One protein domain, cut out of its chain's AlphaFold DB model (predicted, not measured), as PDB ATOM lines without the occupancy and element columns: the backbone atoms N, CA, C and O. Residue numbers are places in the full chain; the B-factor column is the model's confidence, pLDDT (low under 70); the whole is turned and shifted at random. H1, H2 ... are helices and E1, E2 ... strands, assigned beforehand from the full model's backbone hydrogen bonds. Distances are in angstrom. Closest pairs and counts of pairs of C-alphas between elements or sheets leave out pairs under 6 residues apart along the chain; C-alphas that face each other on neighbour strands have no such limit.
ATOM      1  N   LEU A 421      12.188   7.999  -6.285       98.38
ATOM      2  CA  LEU A 421      13.032   7.490  -5.215       98.38
ATOM      3  C   LEU A 421      14.479   7.267  -5.683       98.38
ATOM      4  O   LEU A 421      14.741   6.610  -6.690       98.38
ATOM      5  N   GLU A 422      15.417   7.836  -4.930       98.31
ATOM      6  CA  GLU A 422      16.862   7.732  -5.139       98.31
ATOM      7  C   GLU A 422      17.496   6.813  -4.086       98.31
ATOM      8  O   GLU A 422      18.386   6.036  -4.411       98.31
ATOM      9  N   ASN A 423      17.016   6.845  -2.841       98.50
ATOM     10  CA  ASN A 423      17.548   6.040  -1.745       98.50
ATOM     11  C   ASN A 423      16.414   5.287  -1.050       98.50
ATOM     12  O   ASN A 423      15.472   5.910  -0.551       98.50
ATOM     13  N   LEU A 424      16.523   3.960  -0.998       97.94
ATOM     14  CA  LEU A 424      15.616   3.085  -0.268       97.94
ATOM     15  C   LEU A 424      16.403   2.266   0.753       97.94
ATOM     16  O   LEU A 424      17.263   1.463   0.388       97.94
ATOM     17  N   THR A 425      16.075   2.439   2.029       97.88
ATOM     18  CA  THR A 425      16.604   1.611   3.112       97.88
ATOM     19  C   THR A 425      15.464   0.900   3.822       97.88
ATOM     20  O   THR A 425      14.534   1.541   4.300       97.88
ATOM     21  N   VAL A 426      15.533  -0.424   3.909       97.19
ATOM     22  CA  VAL A 426      14.569  -1.276   4.604       97.19
ATOM     23  C   VAL A 426      15.334  -2.102   5.630       97.19
ATOM     24  O   VAL A 426      16.005  -3.065   5.284       97.19
ATOM     25  N   ASN A 427      15.249  -1.712   6.895       96.44
ATOM     26  CA  ASN A 427      15.831  -2.430   8.020       96.44
ATOM     27  C   ASN A 427      14.710  -2.920   8.934       96.44
ATOM     28  O   ASN A 427      14.262  -2.203   9.832       96.44
ATOM     29  N   VAL A 428      14.210  -4.118   8.664       95.56
ATOM     30  CA  VAL A 428      13.062  -4.664   9.379       95.56
ATOM     31  C   VAL A 428      13.446  -5.890  10.182       95.56
ATOM     32  O   VAL A 428      14.273  -6.692   9.779       95.56
ATOM     33  N   CYS A 429      12.832  -6.048  11.344       93.75
ATOM     34  CA  CYS A 429      13.118  -7.147  12.246       93.75
ATOM     35  C   CYS A 429      12.330  -8.426  11.932       93.75
ATOM     36  O   CYS A 429      12.510  -9.392  12.650       93.75
ATOM     37  N   PHE A 430      11.487  -8.466  10.896       92.25
ATOM     38  CA  PHE A 430      10.662  -9.624  10.513       92.25
ATOM     39  C   PHE A 430      11.094 -10.210   9.159       92.25
ATOM     40  O   PHE A 430      11.592  -9.457   8.322       92.25
ATOM     41  N   PRO A 431      10.895 -11.521   8.924       92.81
ATOM     42  CA  PRO A 431      11.373 -12.171   7.711       92.81
ATOM     43  C   PRO A 431      10.594 -11.719   6.471       92.81
ATOM     44  O   PRO A 431       9.368 -11.584   6.492       92.81
ATOM     45  N   LEU A 432      11.324 -11.507   5.377       94.00
ATOM     46  CA  LEU A 432      10.791 -11.186   4.055       94.00
ATOM     47  C   LEU A 432      11.466 -12.057   2.995       94.00
ATOM     48  O   LEU A 432      12.657 -12.359   3.096       94.00
ATOM     49  N   VAL A 433      10.720 -12.396   1.948       93.19
ATOM     50  CA  VAL A 433      11.236 -13.132   0.786       93.19
ATOM     51  C   VAL A 433      11.404 -12.152  -0.372       93.19
ATOM     52  O   VAL A 433      10.443 -11.505  -0.778       93.19
ATOM     53  N   LEU A 434      12.628 -12.005  -0.887       93.94
ATOM     54  CA  LEU A 434      12.927 -11.173  -2.057       93.94
ATOM     55  C   LEU A 434      13.292 -12.076  -3.237       93.94
ATOM     56  O   LEU A 434      14.452 -12.455  -3.398       93.94
ATOM     57  N   SER A 435      12.296 -12.403  -4.060       93.56
ATOM     58  CA  SER A 435      12.489 -13.229  -5.253       93.56
ATOM     59  C   SER A 435      13.079 -12.449  -6.433       93.56
ATOM     60  O   SER A 435      13.072 -11.215  -6.469       93.56
ATOM     61  N   ASN A 436      13.530 -13.165  -7.470       92.81
ATOM     62  CA  ASN A 436      13.932 -12.553  -8.748       92.81
ATOM     63  C   ASN A 436      12.802 -11.703  -9.360       92.81
ATOM     64  O   ASN A 436      13.040 -10.619  -9.894       92.81
ATOM     65  N   LYS A 437      11.549 -12.165  -9.245       94.12
ATOM     66  CA  LYS A 437      10.367 -11.429  -9.717       94.12
ATOM     67  C   LYS A 437      10.173 -10.128  -8.936       94.12
ATOM     68  O   LYS A 437       9.884  -9.086  -9.533       94.12
ATOM     69  N   ASP A 438      10.376 -10.172  -7.624       94.62
ATOM     70  CA  ASP A 438      10.267  -8.998  -6.760       94.62
ATOM     71  C   ASP A 438      11.333  -7.964  -7.102       94.62
ATOM     72  O   ASP A 438      11.021  -6.796  -7.333       94.62
ATOM     73  N   ALA A 439      12.585  -8.400  -7.221       94.19
ATOM     74  CA  ALA A 439      13.688  -7.528  -7.593       94.19
ATOM     75  C   ALA A 439      13.486  -6.892  -8.980       94.19
ATOM     76  O   ALA A 439      13.777  -5.709  -9.144       94.19
ATOM     77  N   CYS A 440      12.921  -7.618  -9.955       94.31
ATOM     78  CA  CYS A 440      12.553  -7.061 -11.266       94.31
ATOM     79  C   CYS A 440      11.532  -5.933 -11.145       94.31
ATOM     80  O   CYS A 440      11.669  -4.861 -11.744       94.31
ATOM     81  N   THR A 441      10.514  -6.181 -10.326       96.06
ATOM     82  CA  THR A 441       9.432  -5.238 -10.066       96.06
ATOM     83  C   THR A 441       9.976  -3.974  -9.397       96.06
ATOM     84  O   THR A 441       9.667  -2.864  -9.832       96.06
ATOM     85  N   VAL A 442      10.857  -4.127  -8.403       96.06
ATOM     86  CA  VAL A 442      11.538  -3.024  -7.705       96.06
ATOM     87  C   VAL A 442      12.432  -2.226  -8.658       96.06
ATOM     88  O   VAL A 442      12.343  -1.000  -8.692       96.06
ATOM     89  N   ALA A 443      13.255  -2.898  -9.469       96.19
ATOM     90  CA  ALA A 443      14.162  -2.238 -10.407       96.19
ATOM     91  C   ALA A 443      13.401  -1.425 -11.466       96.19
ATOM     92  O   ALA A 443      13.777  -0.305 -11.805       96.19
ATOM     93  N   THR A 444      12.286  -1.975 -11.953       96.44
ATOM     94  CA  THR A 444      11.411  -1.308 -12.924       96.44
ATOM     95  C   THR A 444      10.689  -0.108 -12.306       96.44
ATOM     96  O   THR A 444      10.539   0.925 -12.955       96.44
ATOM     97  N   ALA A 445      10.263  -0.220 -11.046       96.94
ATOM     98  CA  ALA A 445       9.578   0.852 -10.328       96.94
ATOM     99  C   ALA A 445      10.496   2.037  -9.974       96.94
ATOM    100  O   ALA A 445      10.035   3.182  -9.938       96.94
ATOM    101  N   PHE A 446      11.790   1.785  -9.735       97.38
ATOM    102  CA  PHE A 446      12.749   2.782  -9.241       97.38
ATOM    103  C   PHE A 446      13.947   2.986 -10.189       97.38
ATOM    104  O   PHE A 446      15.096   2.732  -9.824       97.38
ATOM    105  N   PRO A 447      13.741   3.539 -11.396       96.44
ATOM    106  CA  PRO A 447      14.821   3.720 -12.373       96.44
ATOM    107  C   PRO A 447      15.906   4.721 -11.924       96.44
ATOM    108  O   PRO A 447      16.991   4.782 -12.504       96.44
ATOM    109  N   ARG A 448      15.622   5.544 -10.904       97.56
ATOM    110  CA  ARG A 448      16.539   6.561 -10.356       97.56
ATOM    111  C   ARG A 448      17.302   6.103  -9.114       97.56
ATOM    112  O   ARG A 448      18.067   6.900  -8.571       97.56
ATOM    113  N   LEU A 449      17.104   4.859  -8.684       97.94
ATOM    114  CA  LEU A 449      17.675   4.330  -7.455       97.94
ATOM    115  C   LEU A 449      19.212   4.371  -7.498       97.94
ATOM    116  O   LEU A 449      19.842   3.903  -8.445       97.94
ATOM    117  N   GLN A 450      19.795   4.966  -6.464       97.56
ATOM    118  CA  GLN A 450      21.226   5.082  -6.202       97.56
ATOM    119  C   GLN A 450      21.645   4.178  -5.046       97.56
ATOM    120  O   GLN A 450      22.723   3.589  -5.096       97.56
ATOM    121  N   VAL A 451      20.800   4.056  -4.023       97.81
ATOM    122  CA  VAL A 451      21.055   3.210  -2.857       97.81
ATOM    123  C   VAL A 451      19.849   2.312  -2.628       97.81
ATOM    124  O   VAL A 451      18.741   2.808  -2.417       97.81
ATOM    125  N   LEU A 452      20.075   1.000  -2.639       97.00
ATOM    126  CA  LEU A 452      19.150   0.017  -2.083       97.00
ATOM    127  C   LEU A 452      19.851  -0.701  -0.938       97.00
ATOM    128  O   LEU A 452      20.838  -1.390  -1.175       97.00
ATOM    129  N   ALA A 453      19.349  -0.549   0.282       97.06
ATOM    130  CA  ALA A 453      19.900  -1.225   1.447       97.06
ATOM    131  C   ALA A 453      18.803  -1.944   2.229       97.06
ATOM    132  O   ALA A 453      17.917  -1.318   2.800       97.06
ATOM    133  N   CYS A 454      18.882  -3.262   2.262       96.31
ATOM    134  CA  CYS A 454      17.872  -4.155   2.793       96.31
ATOM    135  C   CYS A 454      18.499  -5.071   3.849       96.31
ATOM    136  O   CYS A 454      19.519  -5.709   3.596       96.31
ATOM    137  N   SER A 455      17.884  -5.129   5.026       95.00
ATOM    138  CA  SER A 455      18.309  -5.930   6.173       95.00
ATOM    139  C   SER A 455      17.074  -6.487   6.875       95.00
ATOM    140  O   SER A 455      16.212  -5.714   7.297       95.00
ATOM    141  N   TRP A 456      16.986  -7.810   6.988       94.75
ATOM    142  CA  TRP A 456      15.955  -8.515   7.751       94.75
ATOM    143  C   TRP A 456      16.409  -9.928   8.113       94.75
ATOM    144  O   TRP A 456      17.289 -10.458   7.432       94.75
ATOM    145  N   PRO A 457      15.852 -10.544   9.175       92.00
ATOM    146  CA  PRO A 457      16.203 -11.915   9.526       92.00
ATOM    147  C   PRO A 457      15.762 -12.893   8.436       92.00
ATOM    148  O   PRO A 457      14.688 -12.745   7.847       92.00
ATOM    149  N   LEU A 458      16.591 -13.903   8.191       89.56
ATOM    150  CA  LEU A 458      16.287 -14.983   7.262       89.56
ATOM    151  C   LEU A 458      15.358 -16.012   7.934       89.56
ATOM    152  O   LEU A 458      15.493 -16.254   9.136       89.56
ATOM    153  N   PRO A 459      14.391 -16.591   7.200       86.44
ATOM    154  CA  PRO A 459      13.600 -17.706   7.711       86.44
ATOM    155  C   PRO A 459      14.507 -18.924   7.987       86.44
ATOM    156  O   PRO A 459      15.382 -19.204   7.169       86.44
ATOM    157  N   PRO A 460      14.317 -19.643   9.113       81.81
ATOM    158  CA  PRO A 460      15.225 -20.712   9.544       81.81
ATOM    159  C   PRO A 460      15.222 -21.952   8.636       81.81
ATOM    160  O   PRO A 460      16.247 -22.616   8.542       81.81
ATOM    161  N   ASP A 461      14.112 -22.236   7.941       78.81
ATOM    162  CA  ASP A 461      13.881 -23.544   7.303       78.81
ATOM    163  C   ASP A 461      13.431 -23.471   5.829       78.81
ATOM    164  O   ASP A 461      12.993 -24.477   5.268       78.81
ATOM    165  N   GLU A 462      13.486 -22.307   5.169       69.12
ATOM    166  CA  GLU A 462      13.099 -22.250   3.751       69.12
ATOM    167  C   GLU A 462      14.233 -22.730   2.843       69.12
ATOM    168  O   GLU A 462      15.279 -22.086   2.713       69.12
ATOM    169  N   GLU A 463      13.983 -23.864   2.174       70.06
ATOM    170  CA  GLU A 463      14.735 -24.278   0.994       70.06
ATOM    171  C   GLU A 463      14.838 -23.102   0.024       70.06
ATOM    172  O   GLU A 463      13.846 -22.458  -0.315       70.06
ATOM    173  N   ASP A 464      16.054 -22.878  -0.467       70.25
ATOM    174  CA  ASP A 464      16.520 -21.699  -1.197       70.25
ATOM    175  C   ASP A 464      15.795 -21.385  -2.520       70.25
ATOM    176  O   ASP A 464      16.288 -20.558  -3.283       70.25
ATOM    177  N   LYS A 465      14.665 -22.037  -2.835       81.19
ATOM    178  CA  LYS A 465      13.976 -22.091  -4.137       81.19
ATOM    179  C   LYS A 465      13.554 -20.738  -4.702       81.19
ATOM    180  O   LYS A 465      13.619 -20.590  -5.926       81.19
ATOM    181  N   ASP A 466      13.310 -19.736  -3.863       84.19
ATOM    182  CA  ASP A 466      12.914 -18.388  -4.298       84.19
ATOM    183  C   ASP A 466      13.947 -17.292  -4.004       84.19
ATOM    184  O   ASP A 466      13.682 -16.114  -4.240       84.19
ATOM    185  N   ALA A 467      15.144 -17.648  -3.538       85.56
ATOM    186  CA  ALA A 467      16.173 -16.663  -3.238       85.56
ATOM    187  C   ALA A 467      16.693 -15.931  -4.490       85.56
ATOM    188  O   ALA A 467      16.764 -16.483  -5.595       85.56
ATOM    189  N   LEU A 468      17.105 -14.674  -4.297       90.38
ATOM    190  CA  LEU A 468      17.638 -13.829  -5.359       90.38
ATOM    191  C   LEU A 468      18.932 -14.414  -5.939       90.38
ATOM    192  O   LEU A 468      19.900 -14.651  -5.207       90.38
ATOM    193  N   SER A 469      18.969 -14.605  -7.260       89.88
ATOM    194  CA  SER A 469      20.149 -15.130  -7.945       89.88
ATOM    195  C   SER A 469      21.136 -14.028  -8.328       89.88
ATOM    196  O   SER A 469      20.757 -12.902  -8.659       89.88
ATOM    197  N   VAL A 470      22.429 -14.363  -8.360       87.06
ATOM    198  CA  VAL A 470      23.488 -13.442  -8.821       87.06
ATOM    199  C   VAL A 470      23.252 -12.975 -10.263       87.06
ATOM    200  O   VAL A 470      23.477 -11.807 -10.573       87.06
ATOM    201  N   ALA A 471      22.733 -13.847 -11.135       84.06
ATOM    202  CA  ALA A 471      22.387 -13.490 -12.514       84.06
ATOM    203  C   ALA A 471      21.373 -12.333 -12.574       84.06
ATOM    204  O   ALA A 471      21.427 -11.489 -13.471       84.06
ATOM    205  N   PHE A 472      20.490 -12.243 -11.578       86.88
ATOM    206  CA  PHE A 472      19.496 -11.185 -11.504       86.88
ATOM    207  C   PHE A 472      20.099  -9.807 -11.184       86.88
ATOM    208  O   PHE A 472      19.542  -8.786 -11.587       86.88
ATOM    209  N   LEU A 473      21.267  -9.746 -10.534       87.56
ATOM    210  CA  LEU A 473      21.950  -8.476 -10.257       87.56
ATOM    211  C   LEU A 473      22.267  -7.712 -11.542       87.56
ATOM    212  O   LEU A 473      22.104  -6.496 -11.588       87.56
ATOM    213  N   VAL A 474      22.662  -8.421 -12.602       87.56
ATOM    214  CA  VAL A 474      22.951  -7.810 -13.907       87.56
ATOM    215  C   VAL A 474      21.685  -7.173 -14.480       87.56
ATOM    216  O   VAL A 474      21.711  -6.024 -14.926       87.56
ATOM    217  N   HIS A 475      20.554  -7.878 -14.394       89.50
ATOM    218  CA  HIS A 475      19.267  -7.337 -14.817       89.50
ATOM    219  C   HIS A 475      18.873  -6.109 -13.988       89.50
ATOM    220  O   HIS A 475      18.501  -5.078 -14.552       89.50
ATOM    221  N   PHE A 476      19.014  -6.178 -12.663       93.38
ATOM    222  CA  PHE A 476      18.718  -5.066 -11.759       93.38
ATOM    223  C   PHE A 476      19.556  -3.823 -12.102       93.38
ATOM    224  O   PHE A 476      19.014  -2.730 -12.273       93.38
ATOM    225  N   LEU A 477      20.869  -3.994 -12.285       92.31
ATOM    226  CA  LEU A 477      21.795  -2.921 -12.656       92.31
ATOM    227  C   LEU A 477      21.464  -2.306 -14.022       92.31
ATOM    228  O   LEU A 477      21.597  -1.095 -14.190       92.31
ATOM    229  N   SER A 478      20.972  -3.106 -14.976       92.50
ATOM    230  CA  SER A 478      20.545  -2.602 -16.291       92.50
ATOM    231  C   SER A 478      19.341  -1.653 -16.203       92.50
ATOM    232  O   SER A 478      19.234  -0.706 -16.983       92.50
ATOM    233  N   LYS A 479      18.442  -1.878 -15.237       95.31
ATOM    234  CA  LYS A 479      17.243  -1.056 -15.009       95.31
ATOM    235  C   LYS A 479      17.514   0.141 -14.099       95.31
ATOM    236  O   LYS A 479      16.862   1.174 -14.249       95.31
ATOM    237  N   CYS A 480      18.500   0.033 -13.210       96.25
ATOM    238  CA  CYS A 480      18.919   1.083 -12.286       96.25
ATOM    239  C   CYS A 480      20.364   1.533 -12.580       96.25
ATOM    240  O   CYS A 480      21.263   1.293 -11.773       96.25
ATOM    241  N   PRO A 481      20.626   2.247 -13.693       95.12
ATOM    242  CA  PRO A 481      21.988   2.600 -14.112       95.12
ATOM    243  C   PRO A 481      22.702   3.575 -13.162       95.12
ATOM    244  O   PRO A 481      23.899   3.815 -13.293       95.12
ATOM    245  N   ARG A 482      21.970   4.182 -12.217       96.31
ATOM    246  CA  ARG A 482      22.512   5.099 -11.204       96.31
ATOM    247  C   ARG A 482      22.859   4.411  -9.886       96.31
ATOM    248  O   ARG A 482      23.308   5.104  -8.974       96.31
ATOM    249  N   LEU A 483      22.652   3.100  -9.776       96.50
ATOM    250  CA  LEU A 483      22.863   2.356  -8.545       96.50
ATOM    251  C   LEU A 483      24.346   2.365  -8.154       96.50
ATOM    252  O   LEU A 483      25.220   1.970  -8.924       96.50
ATOM    253  N   ARG A 484      24.624   2.835  -6.941       96.50
ATOM    254  CA  ARG A 484      25.964   2.951  -6.349       96.50
ATOM    255  C   ARG A 484      26.162   1.959  -5.217       96.50
ATOM    256  O   ARG A 484      27.267   1.444  -5.059       96.50
ATOM    257  N   GLU A 485      25.115   1.714  -4.442       96.50
ATOM    258  CA  GLU A 485      25.132   0.804  -3.304       96.50
ATOM    259  C   GLU A 485      23.941  -0.145  -3.379       96.50
ATOM    260  O   GLU A 485      22.794   0.281  -3.541       96.50
ATOM    261  N   PHE A 486      24.240  -1.434  -3.275       95.56
ATOM    262  CA  PHE A 486      23.256  -2.501  -3.241       95.56
ATOM    263  C   PHE A 486      23.593  -3.435  -2.083       95.56
ATOM    264  O   PHE A 486      24.605  -4.138  -2.107       95.56
ATOM    265  N   ALA A 487      22.762  -3.395  -1.049       95.44
ATOM    266  CA  ALA A 487      22.855  -4.254   0.112       95.44
ATOM    267  C   ALA A 487      21.557  -5.044   0.268       95.44
ATOM    268  O   ALA A 487      20.486  -4.445   0.346       95.44
ATOM    269  N   ILE A 488      21.640  -6.370   0.304       94.81
ATOM    270  CA  ILE A 488      20.487  -7.260   0.501       94.81
ATOM    271  C   ILE A 488      20.847  -8.396   1.457       94.81
ATOM    272  O   ILE A 488      22.019  -8.755   1.528       94.81
ATOM    273  N   PRO A 489      19.889  -8.993   2.185       89.38
ATOM    274  CA  PRO A 489      20.234  -9.954   3.229       89.38
ATOM    275  C   PRO A 489      20.890 -11.218   2.685       89.38
ATOM    276  O   PRO A 489      21.880 -11.653   3.245       89.38
ATOM    277  N   ARG A 490      20.405 -11.775   1.571       86.69
ATOM    278  CA  ARG A 490      20.899 -13.049   1.031       86.69
ATOM    279  C   ARG A 490      20.989 -13.008  -0.490       86.69
ATOM    280  O   ARG A 490      20.103 -12.469  -1.152       86.69
ATOM    281  N   LEU A 491      22.057 -13.597  -1.021       84.25
ATOM    282  CA  LEU A 491      22.283 -13.848  -2.445       84.25
ATOM    283  C   LEU A 491      22.634 -15.316  -2.625       84.25
ATOM    284  O   LEU A 491      23.535 -15.812  -1.954       84.25
ATOM    285  N   VAL A 492      21.955 -15.990  -3.548       82.81
ATOM    286  CA  VAL A 492      22.215 -17.402  -3.835       82.81
ATOM    287  C   VAL A 492      22.868 -17.537  -5.196       82.81
ATOM    288  O   VAL A 492      22.396 -17.016  -6.211       82.81
ATOM    289  N   TYR A 493      23.977 -18.263  -5.225       79.69
ATOM    290  CA  TYR A 493      24.606 -18.674  -6.467       79.69
ATOM    291  C   TYR A 493      24.000 -20.006  -6.910       79.69
ATOM    292  O   TYR A 493      24.275 -21.045  -6.318       79.69
ATOM    293  N   ARG A 494      23.165 -19.988  -7.956       75.62
ATOM    294  CA  ARG A 494      22.733 -21.216  -8.633       75.62
ATOM    295  C   ARG A 494      23.507 -21.359  -9.929       75.62
ATOM    296  O   ARG A 494      23.378 -20.524 -10.818       75.62
ATOM    297  N   SER A 495      24.283 -22.431 -10.039       59.69
ATOM    298  CA  SER A 495      25.013 -22.798 -11.257       59.69
ATOM    299  C   SER A 495      24.118 -23.416 -12.337       59.69
ATOM    300  O   SER A 495      24.616 -23.820 -13.386       59.69
ATOM    301  N   ALA A 512      28.558  -0.585 -15.808       59.34
ATOM    302  CA  ALA A 512      28.306  -0.303 -14.394       59.34
ATOM    303  C   ALA A 512      29.135   0.914 -13.929       59.34
ATOM    304  O   ALA A 512      29.919   0.849 -12.982       59.34
ATOM    305  N   ARG A 513      29.017   2.044 -14.641       67.81
ATOM    306  CA  ARG A 513      29.747   3.285 -14.381       67.81
ATOM    307  C   ARG A 513      29.236   3.888 -13.077       67.81
ATOM    308  O   ARG A 513      28.311   4.692 -13.066       67.81
ATOM    309  N   GLY A 514      29.875   3.502 -11.977       80.62
ATOM    310  CA  GLY A 514      29.655   4.090 -10.660       80.62
ATOM    311  C   GLY A 514      29.054   3.164  -9.607       80.62
ATOM    312  O   GLY A 514      28.760   3.659  -8.521       80.62
ATOM    313  N   PHE A 515      28.906   1.861  -9.872       88.56
ATOM    314  CA  PHE A 515      28.596   0.895  -8.818       88.56
ATOM    315  C   PHE A 515      29.801   0.773  -7.872       88.56
ATOM    316  O   PHE A 515      30.908   0.474  -8.313       88.56
ATOM    317  N   LYS A 516      29.613   1.084  -6.585       91.69
ATOM    318  CA  LYS A 516      30.705   1.208  -5.602       91.69
ATOM    319  C   LYS A 516      30.704   0.102  -4.561       91.69
ATOM    320  O   LYS A 516      31.774  -0.272  -4.090       91.69
ATOM    321  N   ARG A 517      29.526  -0.365  -4.146       92.31
ATOM    322  CA  ARG A 517      29.397  -1.256  -2.993       92.31
ATOM    323  C   ARG A 517      28.304  -2.295  -3.203       92.31
ATOM    324  O   ARG A 517      27.138  -1.949  -3.372       92.31
ATOM    325  N   LEU A 518      28.699  -3.562  -3.108       91.88
ATOM    326  CA  LEU A 518      27.815  -4.715  -2.966       91.88
ATOM    327  C   LEU A 518      27.979  -5.258  -1.548       91.88
ATOM    328  O   LEU A 518      29.104  -5.497  -1.116       91.88
ATOM    329  N   THR A 519      26.891  -5.406  -0.801       91.25
ATOM    330  CA  THR A 519      26.910  -6.024   0.534       91.25
ATOM    331  C   THR A 519      25.825  -7.089   0.612       91.25
ATOM    332  O   THR A 519      24.703  -6.873   0.169       91.25
ATOM    333  N   PHE A 520      26.146  -8.244   1.174       88.31
ATOM    334  CA  PHE A 520      25.161  -9.273   1.479       88.31
ATOM    335  C   PHE A 520      25.585 -10.033   2.725       88.31
ATOM    336  O   PHE A 520      26.781 -10.097   3.020       88.31
ATOM    337  N   GLN A 521      24.621 -10.558   3.482       80.00
ATOM    338  CA  GLN A 521      24.954 -11.500   4.544       80.00
ATOM    339  C   GLN A 521      25.168 -12.867   3.899       80.00
ATOM    340  O   GLN A 521      24.429 -13.293   3.010       80.00
ATOM    341  N   TYR A 522      26.246 -13.519   4.313       67.62
ATOM    342  CA  TYR A 522      26.536 -14.891   3.944       67.62
ATOM    343  C   TYR A 522      26.218 -15.742   5.167       67.62
ATOM    344  O   TYR A 522      26.836 -15.548   6.216       67.62
ATOM    345  N   ASP A 523      25.239 -16.637   5.049       56.44
ATOM    346  CA  ASP A 523      24.993 -17.641   6.078       56.44
ATOM    347  C   ASP A 523      26.139 -18.652   6.005       56.44
ATOM    348  O   ASP A 523      26.207 -19.481   5.098       56.44
ATOM    349  N   VAL A 524      27.092 -18.552   6.933       44.41
ATOM    350  CA  VAL A 524      28.102 -19.596   7.137       44.41
ATOM    351  C   VAL A 524      27.445 -20.687   7.982       44.41
ATOM    352  O   VAL A 524      27.766 -20.861   9.155       44.41
ATOM    353  N   ALA A 525      26.473 -21.392   7.405       46.81
ATOM    354  CA  ALA A 525      26.087 -22.701   7.907       46.81
ATOM    355  C   ALA A 525      27.168 -23.684   7.428       46.81
ATOM    356  O   ALA A 525      27.125 -24.155   6.291       46.81
ATOM    357  N   LEU A 526      28.204 -23.858   8.259       34.25
ATOM    358  CA  LEU A 526      29.231 -24.897   8.126       34.25
ATOM    359  C   LEU A 526      28.689 -26.239   8.618       34.25
ATOM    360  O   LEU A 526      28.095 -26.244   9.721       34.25
TER     361      LEU A 526
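Overview. This is residues 421 to 495 and 512 to 526 of the 526 residues of an uncharacterized protein of Sparassis crispa (UniProt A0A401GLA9). The chain is wound in stacked right-handed turns: the parallel strands E1, E2, E3 and E4 stand side by side as one wall, and the helices H1 and H2, side by side, make a second wall set off from it. Each helix takes the chain back between two neighbour strands. The printed part has 90 residues, under half of them in named elements, with two named helices and four named strands in the order E1, H1, E2, H2, E3, E4; the class is mixed, helices and strands. The whole is compact, with a radius of gyration of the C-alphas of 12.9 A and spans of 36 by 31 by 22 A.

Arrangement. The sheet runs E1 (residues 423 to 427), E2 (451 to 455), E3 (485 to 488), E4 (517 to 520), with E1 and E4 as edge strands. E1 and E2 are parallel at 5 degrees, with N 426 and O 453 2.8 A apart, within hydrogen-bond range. E2 and E3 are parallel at 21 degrees, with N 454 and O 487 at 2.8 A. E3 and E4 are parallel at 4 degrees, with N 486 and O 517 at 2.9 A. H1 (residues 436 to 445) and H2 (residues 470 to 479) touch, their closest C-alphas being those of Ala 443 and Phe 476 at 5.5 A; they run the same way at a shallow tilt of 14 degrees. Neither helix is on the sheet. E1, H1, E2 and E2, H2, E3 are strand-helix-strand units, two parallel neighbour strands with a helix between, each with a right-handed crossover. Every O i to N i+4 pair is within hydrogen-bond range in H1, and 4 of 6 in H2.

Along the chain. E1 begins at C-alpha 423, (17.548, 6.040, -1.745), and is 13.0 A long; E2 is 13.1 A. H1 measures 14.2 A and H2 15.2 A. E3 and E4 are each 10.1 A, and E4 ends at C-alpha 520, (25.161, -9.273, 1.479).

Size, cuts and confidence. The C-alphas farthest apart, of Arg 448 and Leu 526, are 38.6 A from each other. Residues 496 to 511 are not printed, and C-alphas 495 and 512 are 23.0 A apart across this cut. The link E2 to H2, 14 residues, is long. Residues 462, 495, 512 to 513 and 522 to 526 have pLDDT under 70.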